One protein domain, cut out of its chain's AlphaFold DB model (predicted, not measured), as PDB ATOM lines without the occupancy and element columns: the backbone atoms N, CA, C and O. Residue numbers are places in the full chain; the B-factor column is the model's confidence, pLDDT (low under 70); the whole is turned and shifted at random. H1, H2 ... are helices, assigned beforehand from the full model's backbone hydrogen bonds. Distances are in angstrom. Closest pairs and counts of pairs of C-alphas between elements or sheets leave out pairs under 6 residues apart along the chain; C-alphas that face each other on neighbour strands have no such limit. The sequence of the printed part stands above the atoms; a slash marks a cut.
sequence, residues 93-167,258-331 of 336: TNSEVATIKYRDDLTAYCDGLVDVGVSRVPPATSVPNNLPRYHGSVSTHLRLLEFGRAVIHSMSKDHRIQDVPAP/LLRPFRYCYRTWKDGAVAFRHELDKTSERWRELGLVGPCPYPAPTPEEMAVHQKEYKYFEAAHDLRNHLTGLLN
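Overview. This is residues 93 to 167 and 258 to 331 of the 336 residues of the protein "APH domain-containing protein" of Pseudogymnoascus sp. VKM F-4520 (FW-2644) (UniProt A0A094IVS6). H1, H2 and H3 lie side by side in a row, up and down; H7 continues the row past a bend, and the short H5 packs on H2, H3 and H7. The long H8 crosses H7 at residues 274 to 278, and residues 321 to 331 stick out. The printed part has 149 residues with eight named helices, H1 to H8 in order, and no named strand: all helix, the packing part aligned, part crossed. It is compact, with a radius of gyration of the C-alphas of 16.3 A and spans of 42 by 39 by 36 A.

Arrangement. H1, residues 93 to 101, and H2, residues 106 to 119, touch as a helical hairpin at a shallow tilt of 15 degrees, the closest C-alphas being those of Ala 98 and Tyr 109, 5.1 A. H2 and H3, residues 138 to 155, form another at 6 degrees (Val 114 and Arg 149, closest C-alphas, 6.3 A). H3 is the hub, touching four helices. H4, residues 159 to 162, touches no helix. H5, residues 260 to 265, touches H2 at a steep tilt of 42 degrees; the closest C-alphas, of Gly 117 and Cys 265, are 5.9 A apart. H6, residues 268 to 271, only just touches H3, with 3 pairs of C-alphas within 8 A, the closest those of His 141 and Thr 268, 6.5 A. H7, residues 273 to 285, touches H5, the closest C-alphas being those of Tyr 264 and Phe 276, 5.4 A. Its residues 274 to 278 touch H8, residues 303 to 330, at a steep tilt of 54 degrees, with C-alphas 274 and 313 closest at 6.1 A. Every O i to N i+4 pair is within hydrogen-bond range in H1, H2, H3, H5, H7 and H8; H4 and H6 are too short for one.

Along the chain. H1 begins at C-alpha 93 (70.455, 14.468, -31.342). H2 is 19.9 A long, H3 25.3 A, H7 18.1 A and H8 40.4 A, ending at C-alpha 330 (46.570, 18.506, -55.539).

Size, cuts and confidence. The C-alphas of Gly 294 and Leu 330 are farthest apart, 47.9 A. Residues 168 to 257 are cut out, with 18.0 A across. The links H2 to H3 and H7 to H8 are long. pLDDT is under 70 at residues 93 to 104, 163 to 165, 328 and 331.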
ATOM      1  N   THR A  93      69.298  15.267 -31.772       50.91
ATOM      2  CA  THR A  93      70.455  14.468 -31.342       50.91
ATOM      3  C   THR A  93      70.067  13.429 -30.287       50.91
ATOM      4  O   THR A  93      70.498  12.286 -30.382       50.91
ATOM      5  N   ASN A  94      69.228  13.780 -29.303       53.81
ATOM      6  CA  ASN A  94      68.776  12.830 -28.281       53.81
ATOM      7  C   ASN A  94      67.867  11.740 -28.857       53.81
ATOM      8  O   ASN A  94      68.003  10.599 -28.435       53.81
ATOM      9  N   SER A  95      66.994  12.059 -29.820       50.69
ATOM     10  CA  SER A  95      66.171  11.061 -30.516       50.69
ATOM     11  C   SER A  95      67.059  10.076 -31.276       50.69
ATOM     12  O   SER A  95      66.918   8.879 -31.087       50.69
ATOM     13  N   GLU A  96      68.050  10.550 -32.038       55.09
ATOM     14  CA  GLU A  96      68.965   9.674 -32.786       55.09
ATOM     15  C   GLU A  96      69.903   8.865 -31.868       55.09
ATOM     16  O   GLU A  96      70.130   7.682 -32.111       55.09
ATOM     17  N   VAL A  97      70.421   9.452 -30.779       56.19
ATOM     18  CA  VAL A  97      71.228   8.730 -29.773       56.19
ATOM     19  C   VAL A  97      70.384   7.698 -29.029       56.19
ATOM     20  O   VAL A  97      70.873   6.599 -28.766       56.19
ATOM     21  N   ALA A  98      69.129   8.023 -28.705       54.34
ATOM     22  CA  ALA A  98      68.182   7.075 -28.136       54.34
ATOM     23  C   ALA A  98      67.908   5.934 -29.117       54.34
ATOM     24  O   ALA A  98      67.886   4.788 -28.689       54.34
ATOM     25  N   THR A  99      67.816   6.198 -30.422       53.16
ATOM     26  CA  THR A  99      67.627   5.128 -31.403       53.16
ATOM     27  C   THR A  99      68.888   4.297 -31.667       53.16
ATOM     28  O   THR A  99      68.806   3.091 -31.893       53.16
ATOM     29  N   ILE A 100      70.080   4.889 -31.556       55.38
ATOM     30  CA  ILE A 100      71.353   4.148 -31.608       55.38
ATOM     31  C   ILE A 100      71.517   3.257 -30.363       55.38
ATOM     32  O   ILE A 100      72.022   2.139 -30.473       55.38
ATOM     33  N   LYS A 101      71.069   3.720 -29.188       55.09
ATOM     34  CA  LYS A 101      71.091   2.963 -27.923       55.09
ATOM     35  C   LYS A 101      69.871   2.077 -27.697       55.09
ATOM     36  O   LYS A 101      69.901   1.260 -26.789       55.09
ATOM     37  N   TYR A 102      68.826   2.204 -28.510       58.53
ATOM     38  CA  TYR A 102      67.572   1.465 -28.359       58.53
ATOM     39  C   TYR A 102      67.804  -0.059 -28.358       58.53
ATOM     40  O   TYR A 102      67.142  -0.773 -27.611       58.53
ATOM     41  N   ARG A 103      68.810  -0.550 -29.101       57.69
ATOM     42  CA  ARG A 103      69.218  -1.966 -29.062       57.69
ATOM     43  C   ARG A 103      69.560  -2.445 -27.641       57.69
ATOM     44  O   ARG A 103      69.387  -3.621 -27.345       57.69
ATOM     45  N   ASP A 104      70.047  -1.543 -26.796       64.38
ATOM     46  CA  ASP A 104      70.553  -1.844 -25.462       64.38
ATOM     47  C   ASP A 104      69.613  -1.310 -24.345       64.38
ATOM     48  O   ASP A 104      69.685  -1.799 -23.218       64.38
ATOM     49  N   ASP A 105      68.716  -0.347 -24.634       80.38
ATOM     50  CA  ASP A 105      67.769   0.248 -23.669       80.38
ATOM     51  C   ASP A 105      66.474   0.794 -24.332       80.38
ATOM     52  O   ASP A 105      66.359   1.973 -24.687       80.38
ATOM     53  N   LEU A 106      65.459  -0.068 -24.474       81.50
ATOM     54  CA  LEU A 106      64.126   0.309 -24.973       81.50
ATOM     55  C   LEU A 106      63.395   1.281 -24.028       81.50
ATOM     56  O   LEU A 106      62.580   2.088 -24.479       81.50
ATOM     57  N   THR A 107      63.678   1.242 -22.727       84.06
ATOM     58  CA  THR A 107      63.066   2.143 -21.747       84.06
ATOM     59  C   THR A 107      63.499   3.588 -22.001       84.06
ATOM     60  O   THR A 107      62.642   4.468 -22.098       84.06
ATOM     61  N   ALA A 108      64.793   3.828 -22.224       83.62
ATOM     62  CA  ALA A 108      65.305   5.149 -22.589       83.62
ATOM     63  C   ALA A 108      64.735   5.658 -23.923       83.62
ATOM     64  O   ALA A 108      64.439   6.847 -24.055       83.62
ATOM     65  N   TYR A 109      64.536   4.769 -24.904       83.31
ATOM     66  CA  TYR A 109      63.859   5.121 -26.157       83.31
ATOM     67  C   TYR A 109      62.418   5.595 -25.914       83.31
ATOM     68  O   TYR A 109      62.016   6.649 -26.410       83.31
ATOM     69  N   CYS A 110      61.659   4.867 -25.090       88.38
ATOM     70  CA  CYS A 110      60.297   5.242 -24.706       88.38
ATOM     71  C   CYS A 110      60.244   6.607 -24.007       88.38
ATOM     72  O   CYS A 110      59.376   7.429 -24.310       88.38
ATOM     73  N   ASP A 111      61.181   6.864 -23.092       88.81
ATOM     74  CA  ASP A 111      61.292   8.155 -22.417       88.81
ATOM     75  C   ASP A 111      61.559   9.290 -23.407       88.81
ATOM     76  O   ASP A 111      60.860  10.307 -23.367       88.81
ATOM     77  N   GLY A 112      62.495   9.076 -24.336       85.38
ATOM     78  CA  GLY A 112      62.827  10.025 -25.394       85.38
ATOM     79  C   GLY A 112      61.634  10.358 -26.291       85.38
ATOM     80  O   GLY A 112      61.390  11.533 -26.566       85.38
ATOM     81  N   LEU A 113      60.835   9.362 -26.692       86.62
ATOM     82  CA  LEU A 113      59.622   9.589 -27.489       86.62
ATOM     83  C   LEU A 113      58.618  10.501 -26.775       86.62
ATOM     84  O   LEU A 113      58.084  11.445 -27.371       86.62
ATOM     85  N   VAL A 114      58.378  10.258 -25.484       91.62
ATOM     86  CA  VAL A 114      57.454  11.089 -24.705       91.62
ATOM     87  C   VAL A 114      58.045  12.476 -24.452       91.62
ATOM     88  O   VAL A 114      57.318  13.461 -24.561       91.62
ATOM     89  N   ASP A 115      59.348  12.585 -24.178       86.69
ATOM     90  CA  ASP A 115      60.035  13.877 -24.019       86.69
ATOM     91  C   ASP A 115      59.928  14.733 -25.290       86.69
ATOM     92  O   ASP A 115      59.662  15.936 -25.213       86.69
ATOM     93  N   VAL A 116      60.040  14.116 -26.475       83.62
ATOM     94  CA  VAL A 116      59.776  14.790 -27.754       83.62
ATOM     95  C   VAL A 116      58.331  15.289 -27.807       83.62
ATOM     96  O   VAL A 116      58.106  16.447 -28.165       83.62
ATOM     97  N   GLY A 117      57.356  14.472 -27.403       85.44
ATOM     98  CA  GLY A 117      55.953  14.884 -27.305       85.44
ATOM     99  C   GLY A 117      55.752  16.095 -26.391       85.44
ATOM    100  O   GLY A 117      55.125  17.070 -26.805       85.44
ATOM    101  N   VAL A 118      56.342  16.076 -25.191       88.06
ATOM    102  CA  VAL A 118      56.277  17.175 -24.210       88.06
ATOM    103  C   VAL A 118      56.900  18.446 -24.771       88.06
ATOM    104  O   VAL A 118      56.304  19.515 -24.681       88.06
ATOM    105  N   SER A 119      58.066  18.339 -25.405       84.94
ATOM    106  CA  SER A 119      58.786  19.502 -25.929       84.94
ATOM    107  C   SER A 119      58.065  20.238 -27.061       84.94
ATOM    108  O   SER A 119      58.334  21.413 -27.309       84.94
ATOM    109  N   ARG A 120      57.154  19.549 -27.760       86.38
ATOM    110  CA  ARG A 120      56.339  20.119 -28.839       86.38
ATOM    111  C   ARG A 120      55.099  20.844 -28.326       86.38
ATOM    112  O   ARG A 120      54.474  21.556 -29.106       86.38
ATOM    113  N   VAL A 121      54.738  20.675 -27.053       87.19
ATOM    114  CA  VAL A 121      53.620  21.399 -26.445       87.19
ATOM    115  C   VAL A 121      54.074  22.830 -26.126       87.19
ATOM    116  O   VAL A 121      54.993  23.016 -25.326       87.19
ATOM    117  N   PRO A 122      53.458  23.864 -26.723       86.88
ATOM    118  CA  PRO A 122      53.844  25.240 -26.471       86.88
ATOM    119  C   PRO A 122      53.363  25.704 -25.087       86.88
ATOM    120  O   PRO A 122      52.381  25.180 -24.548       86.88
ATOM    121  N   PRO A 123      53.988  26.748 -24.520       86.81
ATOM    122  CA  PRO A 123      53.442  27.452 -23.366       86.81
ATOM    123  C   PRO A 123      51.993  27.901 -23.599       86.81
ATOM    124  O   PRO A 123      51.632  28.326 -24.702       86.81
ATOM    125  N   ALA A 124      51.172  27.886 -22.544       81.50
ATOM    126  CA  ALA A 124      49.749  28.240 -22.619       81.50
ATOM    127  C   ALA A 124      49.483  29.640 -23.211       81.50
ATOM    128  O   ALA A 124      48.444  29.866 -23.821       81.50
ATOM    129  N   THR A 125      50.433  30.567 -23.082       78.56
ATOM    130  CA  THR A 125      50.358  31.938 -23.614       78.56
ATOM    131  C   THR A 125      50.638  32.050 -25.114       78.56
ATOM    132  O   THR A 125      50.448  33.116 -25.686       78.56
ATOM    133  N   SER A 126      51.121  30.980 -25.751       81.50
ATOM    134  CA  SER A 126      51.537  30.951 -27.165       81.50
ATOM    135  C   SER A 126      50.663  30.051 -28.043       81.50
ATOM    136  O   SER A 126      51.040  29.709 -29.162       81.50
ATOM    137  N   VAL A 127      49.497  29.646 -27.538       79.81
ATOM    138  CA  VAL A 127      48.576  28.762 -28.255       79.81
ATOM    139  C   VAL A 127      47.852  29.542 -29.364       79.81
ATOM    140  O   VAL A 127      47.306  30.611 -29.089       79.81
ATOM    141  N   PRO A 128      47.812  29.035 -30.610       78.94
ATOM    142  CA  PRO A 128      47.050  29.665 -31.685       78.94
ATOM    143  C   PRO A 128      45.549  29.728 -31.377       78.94
ATOM    144  O   PRO A 128      44.962  28.757 -30.904       78.94
ATOM    145  N   ASN A 129      44.896  30.833 -31.742       74.50
ATOM    146  CA  ASN A 129      43.456  31.016 -31.510       74.50
ATOM    147  C   ASN A 129      42.555  30.152 -32.419       74.50
ATOM    148  O   ASN A 129      41.368  30.018 -32.141       74.50
ATOM    149  N   ASN A 130      43.102  29.563 -33.490       82.81
ATOM    150  CA  ASN A 130      42.341  28.863 -34.536       82.81
ATOM    151  C   ASN A 130      42.557  27.341 -34.529       82.81
ATOM    152  O   ASN A 130      42.547  26.706 -35.583       82.81
ATOM    153  N   LEU A 131      42.797  26.745 -33.360       87.00
ATOM    154  CA  LEU A 131      42.935  25.293 -33.276       87.00
ATOM    155  C   LEU A 131      41.575  24.598 -33.442       87.00
ATOM    156  O   LEU A 131      40.558  25.106 -32.957       87.00
ATOM    157  N   PRO A 132      41.533  23.423 -34.096       89.19
ATOM    158  CA  PRO A 132      40.318  22.629 -34.174       89.19
ATOM    159  C   PRO A 132      39.768  22.309 -32.784       89.19
ATOM    160  O   PRO A 132      40.519  22.105 -31.832       89.19
ATOM    161  N   ARG A 133      38.444  22.179 -32.673       88.31
ATOM    162  CA  ARG A 133      37.774  21.873 -31.398       88.31
ATOM    163  C   ARG A 133      38.330  20.618 -30.709       88.31
ATOM    164  O   ARG A 133      38.426  20.595 -29.490       88.31
ATOM    165  N   TYR A 134      38.696  19.604 -31.488       91.31
ATOM    166  CA  TYR A 134      39.228  18.327 -31.004       91.31
ATOM    167  C   TYR A 134      40.723  18.376 -30.634       91.31
ATOM    168  O   TYR A 134      41.299  17.368 -30.230       91.31
ATOM    169  N   HIS A 135      41.386  19.525 -30.793       94.50
ATOM    170  CA  HIS A 135      42.820  19.635 -30.547       94.50
ATOM    171  C   HIS A 135      43.166  19.479 -29.063       94.50
ATOM    172  O   HIS A 135      44.168  18.857 -28.742       94.50
ATOM    173  N   GLY A 136      42.329  19.994 -28.159       93.00
ATOM    174  CA  GLY A 136      42.569  19.946 -26.716       93.00
ATOM    175  C   GLY A 136      43.465  21.074 -26.188       93.00
ATOM    176  O   GLY A 136      44.112  21.806 -26.935       93.00
ATOM    177  N   SER A 137      43.456  21.246 -24.863       93.44
ATOM    178  CA  SER A 137      44.249  22.260 -24.155       93.44
ATOM    179  C   SER A 137      45.679  21.785 -23.890       93.44
ATOM    180  O   SER A 137      45.912  20.588 -23.747       93.44
ATOM    181  N   VAL A 138      46.623  22.712 -23.680       94.31
ATOM    182  CA  VAL A 138      48.001  22.403 -23.227       94.31
ATOM    183  C   VAL A 138      48.015  21.429 -22.042       94.31
ATOM    184  O   VAL A 138      48.719  20.423 -22.076       94.31
ATOM    185  N   SER A 139      47.176  21.668 -21.028       95.25
ATOM    186  CA  SER A 139      47.045  20.772 -19.871       95.25
ATOM    187  C   SER A 139      46.565  19.368 -20.246       95.25
ATOM    188  O   SER A 139      47.003  18.390 -19.645       95.25
ATOM    189  N   THR A 140      45.702  19.253 -21.256       95.31
ATOM    190  CA  THR A 140      45.230  17.965 -21.769       95.31
ATOM    191  C   THR A 140      46.366  17.191 -22.426       95.31
ATOM    192  O   THR A 140      46.552  16.021 -22.104       95.31
ATOM    193  N   HIS A 141      47.154  17.833 -23.295       96.50
ATOM    194  CA  HIS A 141      48.300  17.183 -23.940       96.50
ATOM    195  C   HIS A 141      49.319  16.688 -22.910       96.50
ATOM    196  O   HIS A 141      49.718  15.530 -22.965       96.50
ATOM    197  N   LEU A 142      49.698  17.533 -21.943       97.00
ATOM    198  CA  LEU A 142      50.667  17.162 -20.906       97.00
ATOM    199  C   LEU A 142      50.178  15.986 -20.053       97.00
ATOM    200  O   LEU A 142      50.936  15.055 -19.808       97.00
ATOM    201  N   ARG A 143      48.894  15.979 -19.671       96.81
ATOM    202  CA  ARG A 143      48.302  14.874 -18.904       96.81
ATOM    203  C   ARG A 143      48.253  13.569 -19.701       96.81
ATOM    204  O   ARG A 143      48.515  12.506 -19.148       96.81
ATOM    205  N   LEU A 144      47.927  13.630 -20.995       97.56
ATOM    206  CA  LEU A 144      47.959  12.450 -21.864       97.56
ATOM    207  C   LEU A 144      49.384  11.918 -22.035       97.56
ATOM    208  O   LEU A 144      49.571  10.711 -22.018       97.56
ATOM    209  N   LEU A 145      50.386  12.792 -22.154       97.75
ATOM    210  CA  LEU A 145      51.796  12.398 -22.243       97.75
ATOM    211  C   LEU A 145      52.304  11.753 -20.946       97.75
ATOM    212  O   LEU A 145      53.056  10.785 -21.009       97.75
ATOM    213  N   GLU A 146      51.857  12.232 -19.785       97.62
ATOM    214  CA  GLU A 146      52.162  11.619 -18.487       97.62
ATOM    215  C   GLU A 146      51.594  10.194 -18.382       97.62
ATOM    216  O   GLU A 146      52.336   9.248 -18.109       97.62
ATOM    217  N   PHE A 147      50.303  10.011 -18.684       97.62
ATOM    218  CA  PHE A 147      49.703   8.672 -18.746       97.62
ATOM    219  C   PHE A 147      50.344   7.799 -19.823       97.62
ATOM    220  O   PHE A 147      50.625   6.624 -19.592       97.62
ATOM    221  N   GLY A 148      50.616   8.393 -20.983       97.38
ATOM    222  CA  GLY A 148      51.280   7.765 -22.111       97.38
ATOM    223  C   GLY A 148      52.639   7.202 -21.732       97.38
ATOM    224  O   GLY A 148      52.927   6.061 -22.079       97.38
ATOM    225  N   ARG A 149      53.432   7.939 -20.943       97.25
ATOM    226  CA  ARG A 149      54.700   7.440 -20.397       97.25
ATOM    227  C   ARG A 149      54.476   6.168 -19.597       97.25
ATOM    228  O   ARG A 149      55.083   5.150 -19.906       97.25
ATOM    229  N   ALA A 150      53.580   6.190 -18.614       96.94
ATOM    230  CA  ALA A 150      53.337   5.021 -17.772       96.94
ATOM    231  C   ALA A 150      52.851   3.801 -18.581       96.94
ATOM    232  O   ALA A 150      53.336   2.688 -18.370       96.94
ATOM    233  N   VAL A 151      51.938   4.014 -19.535       96.88
ATOM    234  CA  VAL A 151      51.421   2.974 -20.438       96.88
ATOM    235  C   VAL A 151      52.534   2.374 -21.292       96.88
ATOM    236  O   VAL A 151      52.743   1.162 -21.250       96.88
ATOM    237  N   ILE A 152      53.289   3.213 -22.001       94.69
ATOM    238  CA  ILE A 152      54.371   2.791 -22.896       94.69
ATOM    239  C   ILE A 152      55.467   2.050 -22.116       94.69
ATOM    240  O   ILE A 152      55.939   1.010 -22.564       94.69
ATOM    241  N   HIS A 153      55.820   2.516 -20.913       93.81
ATOM    242  CA  HIS A 153      56.763   1.830 -20.017       93.81
ATOM    243  C   HIS A 153      56.282   0.455 -19.558       93.81
ATOM    244  O   HIS A 153      57.083  -0.444 -19.316       93.81
ATOM    245  N   SER A 154      54.976   0.287 -19.368       94.50
ATOM    246  CA  SER A 154      54.424  -1.016 -19.017       94.50
ATOM    247  C   SER A 154      54.398  -1.948 -20.228       94.50
ATOM    248  O   SER A 154      54.700  -3.129 -20.085       94.50
ATOM    249  N   MET A 155      54.084  -1.421 -21.414       93.06
ATOM    250  CA  MET A 155      54.073  -2.175 -22.672       93.06
ATOM    251  C   MET A 155      55.480  -2.579 -23.127       93.06
ATOM    252  O   MET A 155      55.656  -3.677 -23.638       93.06
ATOM    253  N   SER A 156      56.499  -1.749 -22.893       90.56
ATOM    254  CA  SER A 156      57.893  -2.032 -23.277       90.56
ATOM    255  C   SER A 156      58.541  -3.190 -22.509       90.56
ATOM    256  O   SER A 156      59.636  -3.635 -22.850       90.56
ATOM    257  N   LYS A 157      57.868  -3.706 -21.474       90.00
ATOM    258  CA  LYS A 157      58.260  -4.922 -20.748       90.00
ATOM    259  C   LYS A 157      57.741  -6.200 -21.402       90.00
ATOM    260  O   LYS A 157      58.148  -7.287 -21.003       90.00
ATOM    261  N   ASP A 158      56.813  -6.085 -22.348       90.12
ATOM    262  CA  ASP A 158      56.274  -7.225 -23.076       90.12
ATOM    263  C   ASP A 158      57.326  -7.768 -24.047       90.12
ATOM    264  O   ASP A 158      57.923  -7.009 -24.812       90.12
ATOM    265  N   HIS A 159      57.540  -9.086 -24.046       86.75
ATOM    266  CA  HIS A 159      58.563  -9.717 -24.882       86.75
ATOM    267  C   HIS A 159      58.327  -9.452 -26.379       86.75
ATOM    268  O   HIS A 159      59.275  -9.282 -27.136       86.75
ATOM    269  N   ARG A 160      57.068  -9.304 -26.820       86.25
ATOM    270  CA  ARG A 160      56.750  -8.964 -28.217       86.25
ATOM    271  C   ARG A 160      57.207  -7.554 -28.577       86.25
ATOM    272  O   ARG A 160      57.395  -7.274 -29.747       86.25
ATOM    273  N   ILE A 161      57.378  -6.663 -27.605       86.06
ATOM    274  CA  ILE A 161      57.892  -5.305 -27.821       86.06
ATOM    275  C   ILE A 161      59.408  -5.251 -27.605       86.06
ATOM    276  O   ILE A 161      60.067  -4.409 -28.199       86.06
ATOM    277  N   GLN A 162      59.980  -6.159 -26.812       81.31
ATOM    278  CA  GLN A 162      61.430  -6.258 -26.612       81.31
ATOM    279  C   GLN A 162      62.145  -6.980 -27.760       81.31
ATOM    280  O   GLN A 162      63.200  -6.534 -28.202       81.31
ATOM    281  N   ASP A 163      61.563  -8.071 -28.261       68.12
ATOM    282  CA  ASP A 163      62.217  -8.986 -29.204       68.12
ATOM    283  C   ASP A 163      62.032  -8.573 -30.674       68.12
ATOM    284  O   ASP A 163      62.777  -8.999 -31.558       68.12
ATOM    285  N   VAL A 164      61.012  -7.760 -30.955       64.38
ATOM    286  CA  VAL A 164      60.601  -7.385 -32.316       64.38
ATOM    287  C   VAL A 164      61.339  -6.193 -32.917       64.38
ATOM    288  O   VAL A 164      61.542  -6.206 -34.138       64.38
ATOM    289  N   PRO A 165      61.769  -5.150 -32.182       63.94
ATOM    290  CA  PRO A 165      62.242  -3.968 -32.865       63.94
ATOM    291  C   PRO A 165      63.706  -4.166 -33.245       63.94
ATOM    292  O   PRO A 165      64.647  -3.804 -32.549       63.94
ATOM    293  N   ALA A 166      63.912  -4.784 -34.400       74.12
ATOM    294  CA  ALA A 166      65.200  -4.773 -35.054       74.12
ATOM    295  C   ALA A 166      65.473  -3.338 -35.534       74.12
ATOM    296  O   ALA A 166      64.599  -2.761 -36.195       74.12
ATOM    297  N   PRO A 167      66.668  -2.774 -35.274       78.25
ATOM    298  CA  PRO A 167      67.076  -1.518 -35.885       78.25
ATOM    299  C   PRO A 167      66.904  -1.611 -37.405       78.25
ATOM    300  O   PRO A 167      67.479  -2.496 -38.058       78.25
ATOM    301  N   LEU A 258      49.213  -2.651 -29.787       91.88
ATOM    302  CA  LEU A 258      50.494  -2.743 -29.083       91.88
ATOM    303  C   LEU A 258      51.516  -1.699 -29.550       91.88
ATOM    304  O   LEU A 258      52.491  -1.455 -28.844       91.88
ATOM    305  N   LEU A 259      51.320  -1.093 -30.723       91.19
ATOM    306  CA  LEU A 259      52.316  -0.251 -31.390       91.19
ATOM    307  C   LEU A 259      51.878   1.217 -31.473       91.19
ATOM    308  O   LEU A 259      52.698   2.125 -31.328       91.19
ATOM    309  N   ARG A 260      50.579   1.476 -31.644       93.44
ATOM    310  CA  ARG A 260      50.034   2.828 -31.837       93.44
ATOM    311  C   ARG A 260      50.331   3.802 -30.688       93.44
ATOM    312  O   ARG A 260      50.688   4.940 -30.997       93.44
ATOM    313  N   PRO A 261      50.331   3.422 -29.391       95.06
ATOM    314  CA  PRO A 261      50.757   4.344 -28.334       95.06
ATOM    315  C   PRO A 261      52.165   4.925 -28.559       95.06
ATOM    316  O   PRO A 261      52.374   6.125 -28.370       95.06
ATOM    317  N   PHE A 262      53.107   4.110 -29.051       91.75
ATOM    318  CA  PHE A 262      54.467   4.542 -29.387       91.75
ATOM    319  C   PHE A 262      54.464   5.523 -30.572       91.75
ATOM    320  O   PHE A 262      55.101   6.575 -30.499       91.75
ATOM    321  N   ARG A 263      53.689   5.231 -31.627       89.19
ATOM    322  CA  ARG A 263      53.620   6.048 -32.856       89.19
ATOM    323  C   ARG A 263      52.847   7.367 -32.699       89.19
ATOM    324  O   ARG A 263      53.043   8.285 -33.490       89.19
ATOM    325  N   TYR A 264      51.997   7.506 -31.680       92.06
ATOM    326  CA  TYR A 264      51.172   8.711 -31.495       92.06
ATOM    327  C   TYR A 264      51.672   9.657 -30.396       92.06
ATOM    328  O   TYR A 264      51.466  10.871 -30.507       92.06
ATOM    329  N   CYS A 265      52.372   9.164 -29.365       92.56
ATOM    330  CA  CYS A 265      52.737   9.982 -28.200       92.56
ATOM    331  C   CYS A 265      53.525  11.257 -28.575       92.56
ATOM    332  O   CYS A 265      53.153  12.369 -28.194       92.56
ATOM    333  N   TYR A 266      54.545  11.141 -29.426       86.81
ATOM    334  CA  TYR A 266      55.398  12.262 -29.837       86.81
ATOM    335  C   TYR A 266      54.692  13.278 -30.761       86.81
ATOM    336  O   TYR A 266      55.200  14.377 -31.014       86.81
ATOM    337  N   ARG A 267      53.511  12.925 -31.285       87.69
ATOM    338  CA  ARG A 267      52.716  13.729 -32.226       87.69
ATOM    339  C   ARG A 267      51.482  14.352 -31.587       87.69
ATOM    340  O   ARG A 267      50.777  15.088 -32.269       87.69
ATOM    341  N   THR A 268      51.257  14.127 -30.290       91.88
ATOM    342  CA  THR A 268      50.051  14.561 -29.567       91.88
ATOM    343  C   THR A 268      49.699  16.033 -29.819       91.88
ATOM    344  O   THR A 268      48.527  16.358 -29.957       91.88
ATOM    345  N   TRP A 269      50.685  16.939 -29.901       91.31
ATOM    346  CA  TRP A 269      50.423  18.343 -30.254       91.31
ATOM    347  C   TRP A 269      50.157  18.564 -31.752       91.31
ATOM    348  O   TRP A 269      49.290  19.349 -32.101       91.31
ATOM    349  N   LYS A 270      50.875  17.876 -32.647       88.38
ATOM    350  CA  LYS A 270      50.728  18.029 -34.108       88.38
ATOM    351  C   LYS A 270      49.358  17.555 -34.601       88.38
ATOM    352  O   LYS A 270      48.744  18.224 -35.425       88.38
ATOM    353  N   ASP A 271      48.913  16.397 -34.120       89.75
ATOM    354  CA  ASP A 271      47.691  15.749 -34.608       89.75
ATOM    355  C   ASP A 271      46.455  16.096 -33.749       89.75
ATOM    356  O   ASP A 271      45.320  15.889 -34.174       89.75
ATOM    357  N   GLY A 272      46.665  16.674 -32.563       93.00
ATOM    358  CA  GLY A 272      45.629  16.965 -31.575       93.00
ATOM    359  C   GLY A 272      45.528  15.892 -30.486       93.00
ATOM    360  O   GLY A 272      45.770  14.706 -30.710       93.00
ATOM    361  N   ALA A 273      45.136  16.311 -29.281       95.44
ATOM    362  CA  ALA A 273      45.027  15.457 -28.099       95.44
ATOM    363  C   ALA A 273      44.087  14.264 -28.310       95.44
ATOM    364  O   ALA A 273      44.327  13.191 -27.757       95.44
ATOM    365  N   VAL A 274      43.039  14.440 -29.120       96.38
ATOM    366  CA  VAL A 274      42.074  13.385 -29.444       96.38
ATOM    367  C   VAL A 274      42.734  12.163 -30.089       96.38
ATOM    368  O   VAL A 274      42.332  11.044 -29.793       96.38
ATOM    369  N   ALA A 275      43.775  12.350 -30.909       95.75
ATOM    370  CA  ALA A 275      44.428  11.249 -31.608       95.75
ATOM    371  C   ALA A 275      45.135  10.326 -30.609       95.75
ATOM    372  O   ALA A 275      44.835   9.140 -30.538       95.75
ATOM    373  N   PHE A 276      46.000  10.880 -29.754       97.00
ATOM    374  CA  PHE A 276      46.704  10.066 -28.763       97.00
ATOM    375  C   PHE A 276      45.773   9.529 -27.669       97.00
ATOM    376  O   PHE A 276      45.943   8.396 -27.225       97.00
ATOM    377  N   ARG A 277      44.749  10.298 -27.268       97.06
ATOM    378  CA  ARG A 277      43.713   9.807 -26.349       97.06
ATOM    379  C   ARG A 277      43.022   8.565 -26.901       97.06
ATOM    380  O   ARG A 277      42.858   7.610 -26.156       97.06
ATOM    381  N   HIS A 278      42.667   8.557 -28.187       96.81
ATOM    382  CA  HIS A 278      42.027   7.402 -28.812       96.81
ATOM    383  C   HIS A 278      42.874   6.136 -28.685       96.81
ATOM    384  O   HIS A 278      42.350   5.084 -28.324       96.81
ATOM    385  N   GLU A 279      44.184   6.251 -28.901       96.19
ATOM    386  CA  GLU A 279      45.095   5.117 -28.757       96.19
ATOM    387  C   GLU A 279      45.200   4.634 -27.308       96.19
ATOM    388  O   GLU A 279      45.199   3.426 -27.063       96.19
ATOM    389  N   LEU A 280      45.232   5.546 -26.329       97.12
ATOM    390  CA  LEU A 280      45.242   5.179 -24.909       97.12
ATOM    391  C   LEU A 280      43.920   4.537 -24.464       97.12
ATOM    392  O   LEU A 280      43.953   3.522 -23.769       97.12
ATOM    393  N   ASP A 281      42.777   5.067 -24.905       95.88
ATOM    394  CA  ASP A 281      41.450   4.506 -24.635       95.88
ATOM    395  C   ASP A 281      41.341   3.078 -25.184       95.88
ATOM    396  O   ASP A 281      40.972   2.157 -24.453       95.88
ATOM    397  N   LYS A 282      41.734   2.868 -26.450       95.12
ATOM    398  CA  LYS A 282      41.729   1.546 -27.095       95.12
ATOM    399  C   LYS A 282      42.677   0.562 -26.427       95.12
ATOM    400  O   LYS A 282      42.321  -0.599 -26.221       95.12
ATOM    401  N   THR A 283      43.858   1.031 -26.045       95.81
ATOM    402  CA  THR A 283      44.843   0.216 -25.330       95.81
ATOM    403  C   THR A 283      44.341  -0.172 -23.939       95.81
ATOM    404  O   THR A 283      44.487  -1.324 -23.535       95.81
ATOM    405  N   SER A 284      43.704   0.751 -23.215       95.62
ATOM    406  CA  SER A 284      43.120   0.485 -21.896       95.62
ATOM    407  C   SER A 284      41.939  -0.483 -21.973       95.62
ATOM    408  O   SER A 284      41.863  -1.412 -21.169       95.62
ATOM    409  N   GLU A 285      41.038  -0.302 -22.943       94.19
ATOM    410  CA  GLU A 285      39.890  -1.187 -23.190       94.19
ATOM    411  C   GLU A 285      40.348  -2.634 -23.426       94.19
ATOM    412  O   GLU A 285      39.821  -3.568 -22.823       94.19
ATOM    413  N   ARG A 286      41.393  -2.812 -24.243       94.81
ATOM    414  CA  ARG A 286      41.888  -4.126 -24.671       94.81
ATOM    415  C   ARG A 286      43.048  -4.660 -23.830       94.81
ATOM    416  O   ARG A 286      43.582  -5.716 -24.148       94.81
ATOM    417  N   TRP A 287      43.440  -3.994 -22.742       95.69
ATOM    418  CA  TRP A 287      44.678  -4.294 -21.999       95.69
ATOM    419  C   TRP A 287      44.844  -5.777 -21.635       95.69
ATOM    420  O   TRP A 287      45.900  -6.374 -21.847       95.69
ATOM    421  N   ARG A 288      43.770  -6.390 -21.116       94.56
ATOM    422  CA  ARG A 288      43.752  -7.814 -20.742       94.56
ATOM    423  C   ARG A 288      43.751  -8.736 -21.957       94.56
ATOM    424  O   ARG A 288      44.424  -9.758 -21.926       94.56
ATOM    425  N   GLU A 289      43.012  -8.386 -23.007       95.25
ATOM    426  CA  GLU A 289      42.943  -9.162 -24.255       95.25
ATOM    427  C   GLU A 289      44.286  -9.176 -24.983       95.25
ATOM    428  O   GLU A 289      44.674 -10.186 -25.563       95.25
ATOM    429  N   LEU A 290      45.030  -8.073 -24.893       94.12
ATOM    430  CA  LEU A 290      46.384  -7.953 -25.417       94.12
ATOM    431  C   LEU A 290      47.394  -8.808 -24.642       94.12
ATOM    432  O   LEU A 290      48.507  -8.992 -25.128       94.12
ATOM    433  N   GLY A 291      47.036  -9.342 -23.469       94.75
ATOM    434  CA  GLY A 291      47.916 -10.163 -22.636       94.75
ATOM    435  C   GLY A 291      48.966  -9.367 -21.853       94.75
ATOM    436  O   GLY A 291      49.959  -9.945 -21.418       94.75
ATOM    437  N   LEU A 292      48.769  -8.055 -21.678       94.75
ATOM    438  CA  LEU A 292      49.704  -7.195 -20.951       94.75
ATOM    439  C   LEU A 292      49.631  -7.450 -19.437       94.75
ATOM    440  O   LEU A 292      48.557  -7.630 -18.857       94.75
ATOM    441  N   VAL A 293      50.793  -7.458 -18.782       93.06
ATOM    442  CA  VAL A 293      50.912  -7.778 -17.353       93.06
ATOM    443  C   VAL A 293      50.447  -6.606 -16.482       93.06
ATOM    444  O   VAL A 293      50.848  -5.463 -16.689       93.06
ATOM    445  N   GLY A 294      49.659  -6.911 -15.447       93.62
ATOM    446  CA  GLY A 294      49.192  -5.931 -14.459       93.62
ATOM    447  C   GLY A 294      48.001  -5.085 -14.934       93.62
ATOM    448  O   GLY A 294      47.473  -5.304 -16.024       93.62
ATOM    449  N   PRO A 295      47.514  -4.147 -14.100       94.50
ATOM    450  CA  PRO A 295      46.474  -3.206 -14.506       94.50
ATOM    451  C   PRO A 295      47.026  -2.157 -15.482       94.50
ATOM    452  O   PRO A 295      48.185  -1.758 -15.372       94.50
ATOM    453  N   CYS A 296      46.179  -1.671 -16.396       96.44
ATOM    454  CA  CYS A 296      46.541  -0.551 -17.261       96.44
ATOM    455  C   CYS A 296      46.847   0.698 -16.407       96.44
ATOM    456  O   CYS A 296      46.025   1.055 -15.557       96.44
ATOM    457  N   PRO A 297      47.990   1.379 -16.617       96.56
ATOM    458  CA  PRO A 297      48.304   2.627 -15.918       96.56
ATOM    459  C   PRO A 297      47.385   3.798 -16.293       96.56
ATOM    460  O   PRO A 297      47.301   4.777 -15.553       96.56
ATOM    461  N   TYR A 298      46.720   3.715 -17.446       96.56
ATOM    462  CA  TYR A 298      45.733   4.692 -17.880       96.56
ATOM    463  C   TYR A 298      44.345   4.284 -17.364       96.56
ATOM    464  O   TYR A 298      43.930   3.145 -17.584       96.56
ATOM    465  N   PRO A 299      43.635   5.163 -16.633       92.06
ATOM    466  CA  PRO A 299      42.311   4.841 -16.127       92.06
ATOM    467  C   PRO A 299      41.327   4.655 -17.279       92.06
ATOM    468  O   PRO A 299      41.299   5.454 -18.214       92.06
ATOM    469  N   ALA A 300      40.480   3.632 -17.168       88.81
ATOM    470  CA  ALA A 300      39.406   3.424 -18.124       88.81
ATOM    471  C   ALA A 300      38.455   4.639 -18.115       88.81
ATOM    472  O   ALA A 300      38.014   5.047 -17.033       88.81
ATOM    473  N   PRO A 301      38.132   5.210 -19.287       89.31
ATOM    474  CA  PRO A 301      37.229   6.349 -19.383       89.31
ATOM    475  C   PRO A 301      35.812   5.962 -18.953       89.31
ATOM    476  O   PRO A 301      35.346   4.842 -19.181       89.31
ATOM    477  N   THR A 302      35.104   6.912 -18.351       92.56
ATOM    478  CA  THR A 302      33.671   6.763 -18.064       92.56
ATOM    479  C   THR A 302      32.852   6.700 -19.362       92.56
ATOM    480  O   THR A 302      33.299   7.203 -20.398       92.56
ATOM    481  N   PRO A 303      31.635   6.120 -19.352       92.88
ATOM    482  CA  PRO A 303      30.755   6.119 -20.523       92.88
ATOM    483  C   PRO A 303      30.491   7.523 -21.084       92.88
ATOM    484  O   PRO A 303      30.422   7.707 -22.299       92.88
ATOM    485  N   GLU A 304      30.385   8.526 -20.211       93.81
ATOM    486  CA  GLU A 304      30.204   9.925 -20.588       93.81
ATOM    487  C   GLU A 304      31.449  10.494 -21.283       93.81
ATOM    488  O   GLU A 304      31.331  11.106 -22.347       93.81
ATOM    489  N   GLU A 305      32.643  10.266 -20.727       92.12
ATOM    490  CA  GLU A 305      33.910  10.677 -21.349       92.12
ATOM    491  C   GLU A 305      34.115   9.994 -22.703       92.12
ATOM    492  O   GLU A 305      34.490  10.653 -23.674       92.12
ATOM    493  N   MET A 306      33.786   8.703 -22.796       92.75
ATOM    494  CA  MET A 306      33.850   7.932 -24.035       92.75
ATOM    495  C   MET A 306      32.897   8.490 -25.097       92.75
ATOM    496  O   MET A 306      33.282   8.643 -26.255       92.75
ATOM    497  N   ALA A 307      31.668   8.858 -24.726       93.69
ATOM    498  CA  ALA A 307      30.712   9.452 -25.659       93.69
ATOM    499  C   ALA A 307      31.187  10.816 -26.191       93.69
ATOM    500  O   ALA A 307      31.036  11.112 -27.383       93.69
ATOM    501  N   VAL A 308      31.788  11.647 -25.329       93.12
ATOM    502  CA  VAL A 308      32.399  12.921 -25.739       93.12
ATOM    503  C   VAL A 308      33.575  12.669 -26.681       93.12
ATOM    504  O   VAL A 308      33.620  13.256 -27.765       93.12
ATOM    505  N   HIS A 309      34.476  11.757 -26.313       94.81
ATOM    506  CA  HIS A 309      35.644  11.401 -27.112       94.81
ATOM    507  C   HIS A 309      35.263  10.859 -28.491       94.81
ATOM    508  O   HIS A 309      35.768  11.347 -29.495       94.81
ATOM    509  N   GLN A 310      34.304   9.934 -28.581       94.94
ATOM    510  CA  GLN A 310      33.824   9.400 -29.864       94.94
ATOM    511  C   GLN A 310      33.294  10.496 -30.793       94.94
ATOM    512  O   GLN A 310      33.474  10.432 -32.010       94.94
ATOM    513  N   LYS A 311      32.639  11.522 -30.238       94.56
ATOM    514  CA  LYS A 311      32.177  12.668 -31.022       94.56
ATOM    515  C   LYS A 311      33.345  13.522 -31.516       94.56
ATOM    516  O   LYS A 311      33.337  13.933 -32.673       94.56
ATOM    517  N   GLU A 312      34.324  13.807 -30.661       94.69
ATOM    518  CA  GLU A 312      35.526  14.566 -31.034       94.69
ATOM    519  C   GLU A 312      36.374  13.824 -32.069       94.69
ATOM    520  O   GLU A 312      36.833  14.434 -33.034       94.69
ATOM    521  N   TYR A 313      36.500  12.506 -31.918       95.75
ATOM    522  CA  TYR A 313      37.254  11.647 -32.820       95.75
ATOM    523  C   TYR A 313      36.655  11.632 -34.230       95.75
ATOM    524  O   TYR A 313      37.390  11.800 -35.194       95.75
ATOM    525  N   LYS A 314      35.323  11.607 -34.367       95.44
ATOM    526  CA  LYS A 314      34.661  11.745 -35.681       95.44
ATOM    527  C   LYS A 314      34.992  13.059 -36.392       95.44
ATOM    528  O   LYS A 314      35.104  13.088 -37.614       95.44
ATOM    529  N   TYR A 315      35.134  14.163 -35.652       93.44
ATOM    530  CA  TYR A 315      35.561  15.433 -36.254       93.44
ATOM    531  C   TYR A 315      37.029  15.397 -36.684       93.44
ATOM    532  O   TYR A 315      37.378  16.004 -37.697       93.44
ATOM    533  N   PHE A 316      37.877  14.709 -35.920       94.62
ATOM    534  CA  PHE A 316      39.269  14.476 -36.282       94.62
ATOM    535  C   PHE A 316      39.387  13.618 -37.547       94.62
ATOM    536  O   PHE A 316      40.069  14.041 -38.475       94.62
ATOM    537  N   GLU A 317      38.669  12.494 -37.626       94.06
ATOM    538  CA  GLU A 317      38.620  11.629 -38.813       94.06
ATOM    539  C   GLU A 317      38.164  12.416 -40.043       94.06
ATOM    540  O   GLU A 317      38.885  12.480 -41.031       94.06
ATOM    541  N   ALA A 318      37.046  13.143 -39.948       93.00
ATOM    542  CA  ALA A 318      36.546  13.947 -41.063       93.00
ATOM    543  C   ALA A 318      37.554  15.012 -41.540       93.00
ATOM    544  O   ALA A 318      37.678  15.268 -42.739       93.00
ATOM    545  N   ALA A 319      38.284  15.648 -40.616       90.62
ATOM    546  CA  ALA A 319      39.318  16.619 -40.968       90.62
ATOM    547  C   ALA A 319      40.555  15.954 -41.595       90.62
ATOM    548  O   ALA A 319      41.146  16.508 -42.524       90.62
ATOM    549  N   HIS A 320      40.939  14.778 -41.097       88.12
ATOM    550  CA  HIS A 320      42.041  13.983 -41.626       88.12
ATOM    551  C   HIS A 320      41.733  13.486 -43.045       88.12
ATOM    552  O   HIS A 320      42.540  13.690 -43.951       88.12
ATOM    553  N   ASP A 321      40.538  12.937 -43.259       88.00
ATOM    554  CA  ASP A 321      40.066  12.445 -44.553       88.00
ATOM    555  C   ASP A 321      39.975  13.564 -45.584       88.00
ATOM    556  O   ASP A 321      40.403  13.390 -46.726       88.00
ATOM    557  N   LEU A 322      39.461  14.734 -45.187       88.44
ATOM    558  CA  LEU A 322      39.416  15.908 -46.055       88.44
ATOM    559  C   LEU A 322      40.824  16.337 -46.472       88.44
ATOM    560  O   LEU A 322      41.060  16.599 -47.651       88.44
ATOM    561  N   ARG A 323      41.765  16.396 -45.524       83.81
ATOM    562  CA  ARG A 323      43.155  16.751 -45.821       83.81
ATOM    563  C   ARG A 323      43.775  15.752 -46.795       83.81
ATOM    564  O   ARG A 323      44.326  16.183 -47.799       83.81
ATOM    565  N   ASN A 324      43.634  14.452 -46.546       78.75
ATOM    566  CA  ASN A 324      44.199  13.416 -47.411       78.75
ATOM    567  C   ASN A 324      43.595  13.458 -48.823       78.75
ATOM    568  O   ASN A 324      44.332  13.360 -49.803       78.75
ATOM    569  N   HIS A 325      42.281  13.686 -48.947       78.75
ATOM    570  CA  HIS A 325      41.634  13.892 -50.246       78.75
ATOM    571  C   HIS A 325      42.188  15.114 -50.982       78.75
ATOM    572  O   HIS A 325      42.483  15.030 -52.172       78.75
ATOM    573  N   LEU A 326      42.347  16.248 -50.291       79.75
ATOM    574  CA  LEU A 326      42.896  17.464 -50.892       79.75
ATOM    575  C   LEU A 326      44.353  17.269 -51.327       79.75
ATOM    576  O   LEU A 326      44.699  17.645 -52.442       79.75
ATOM    577  N   THR A 327      45.183  16.638 -50.498       71.94
ATOM    578  CA  THR A 327      46.573  16.298 -50.836       71.94
ATOM    579  C   THR A 327      46.636  15.384 -52.064       71.94
ATOM    580  O   THR A 327      47.413  15.644 -52.981       71.94
ATOM    581  N   GLY A 328      45.765  14.372 -52.139       69.31
ATOM    582  CA  GLY A 328      45.655  13.488 -53.300       69.31
ATOM    583  C   GLY A 328      45.222  14.219 -54.577       69.31
ATOM    584  O   GLY A 328      45.833  14.027 -55.626       69.31
ATOM    585  N   LEU A 329      44.220  15.101 -54.489       73.62
ATOM    586  CA  LEU A 329      43.741  15.910 -55.620       73.62
ATOM    587  C   LEU A 329      44.792  16.903 -56.125       73.62
ATOM    588  O   LEU A 329      44.896  17.134 -57.329       73.62
ATOM    589  N   LEU A 330      45.554  17.506 -55.213       73.31
ATOM    590  CA  LEU A 330      46.570  18.506 -55.539       73.31
ATOM    591  C   LEU A 330      47.920  17.881 -55.918       73.31
ATOM    592  O   LEU A 330      48.799  18.597 -56.397       73.31
ATOM    593  N   ASN A 331      48.081  16.565 -55.735       65.94
ATOM    594  CA  ASN A 331      49.333  15.828 -55.926       65.94
ATOM    595  C   ASN A 331      50.521  16.491 -55.198       65.94
ATOM    596  O   ASN A 331      51.645  16.512 -55.703       65.94
TER     597      ASN A 331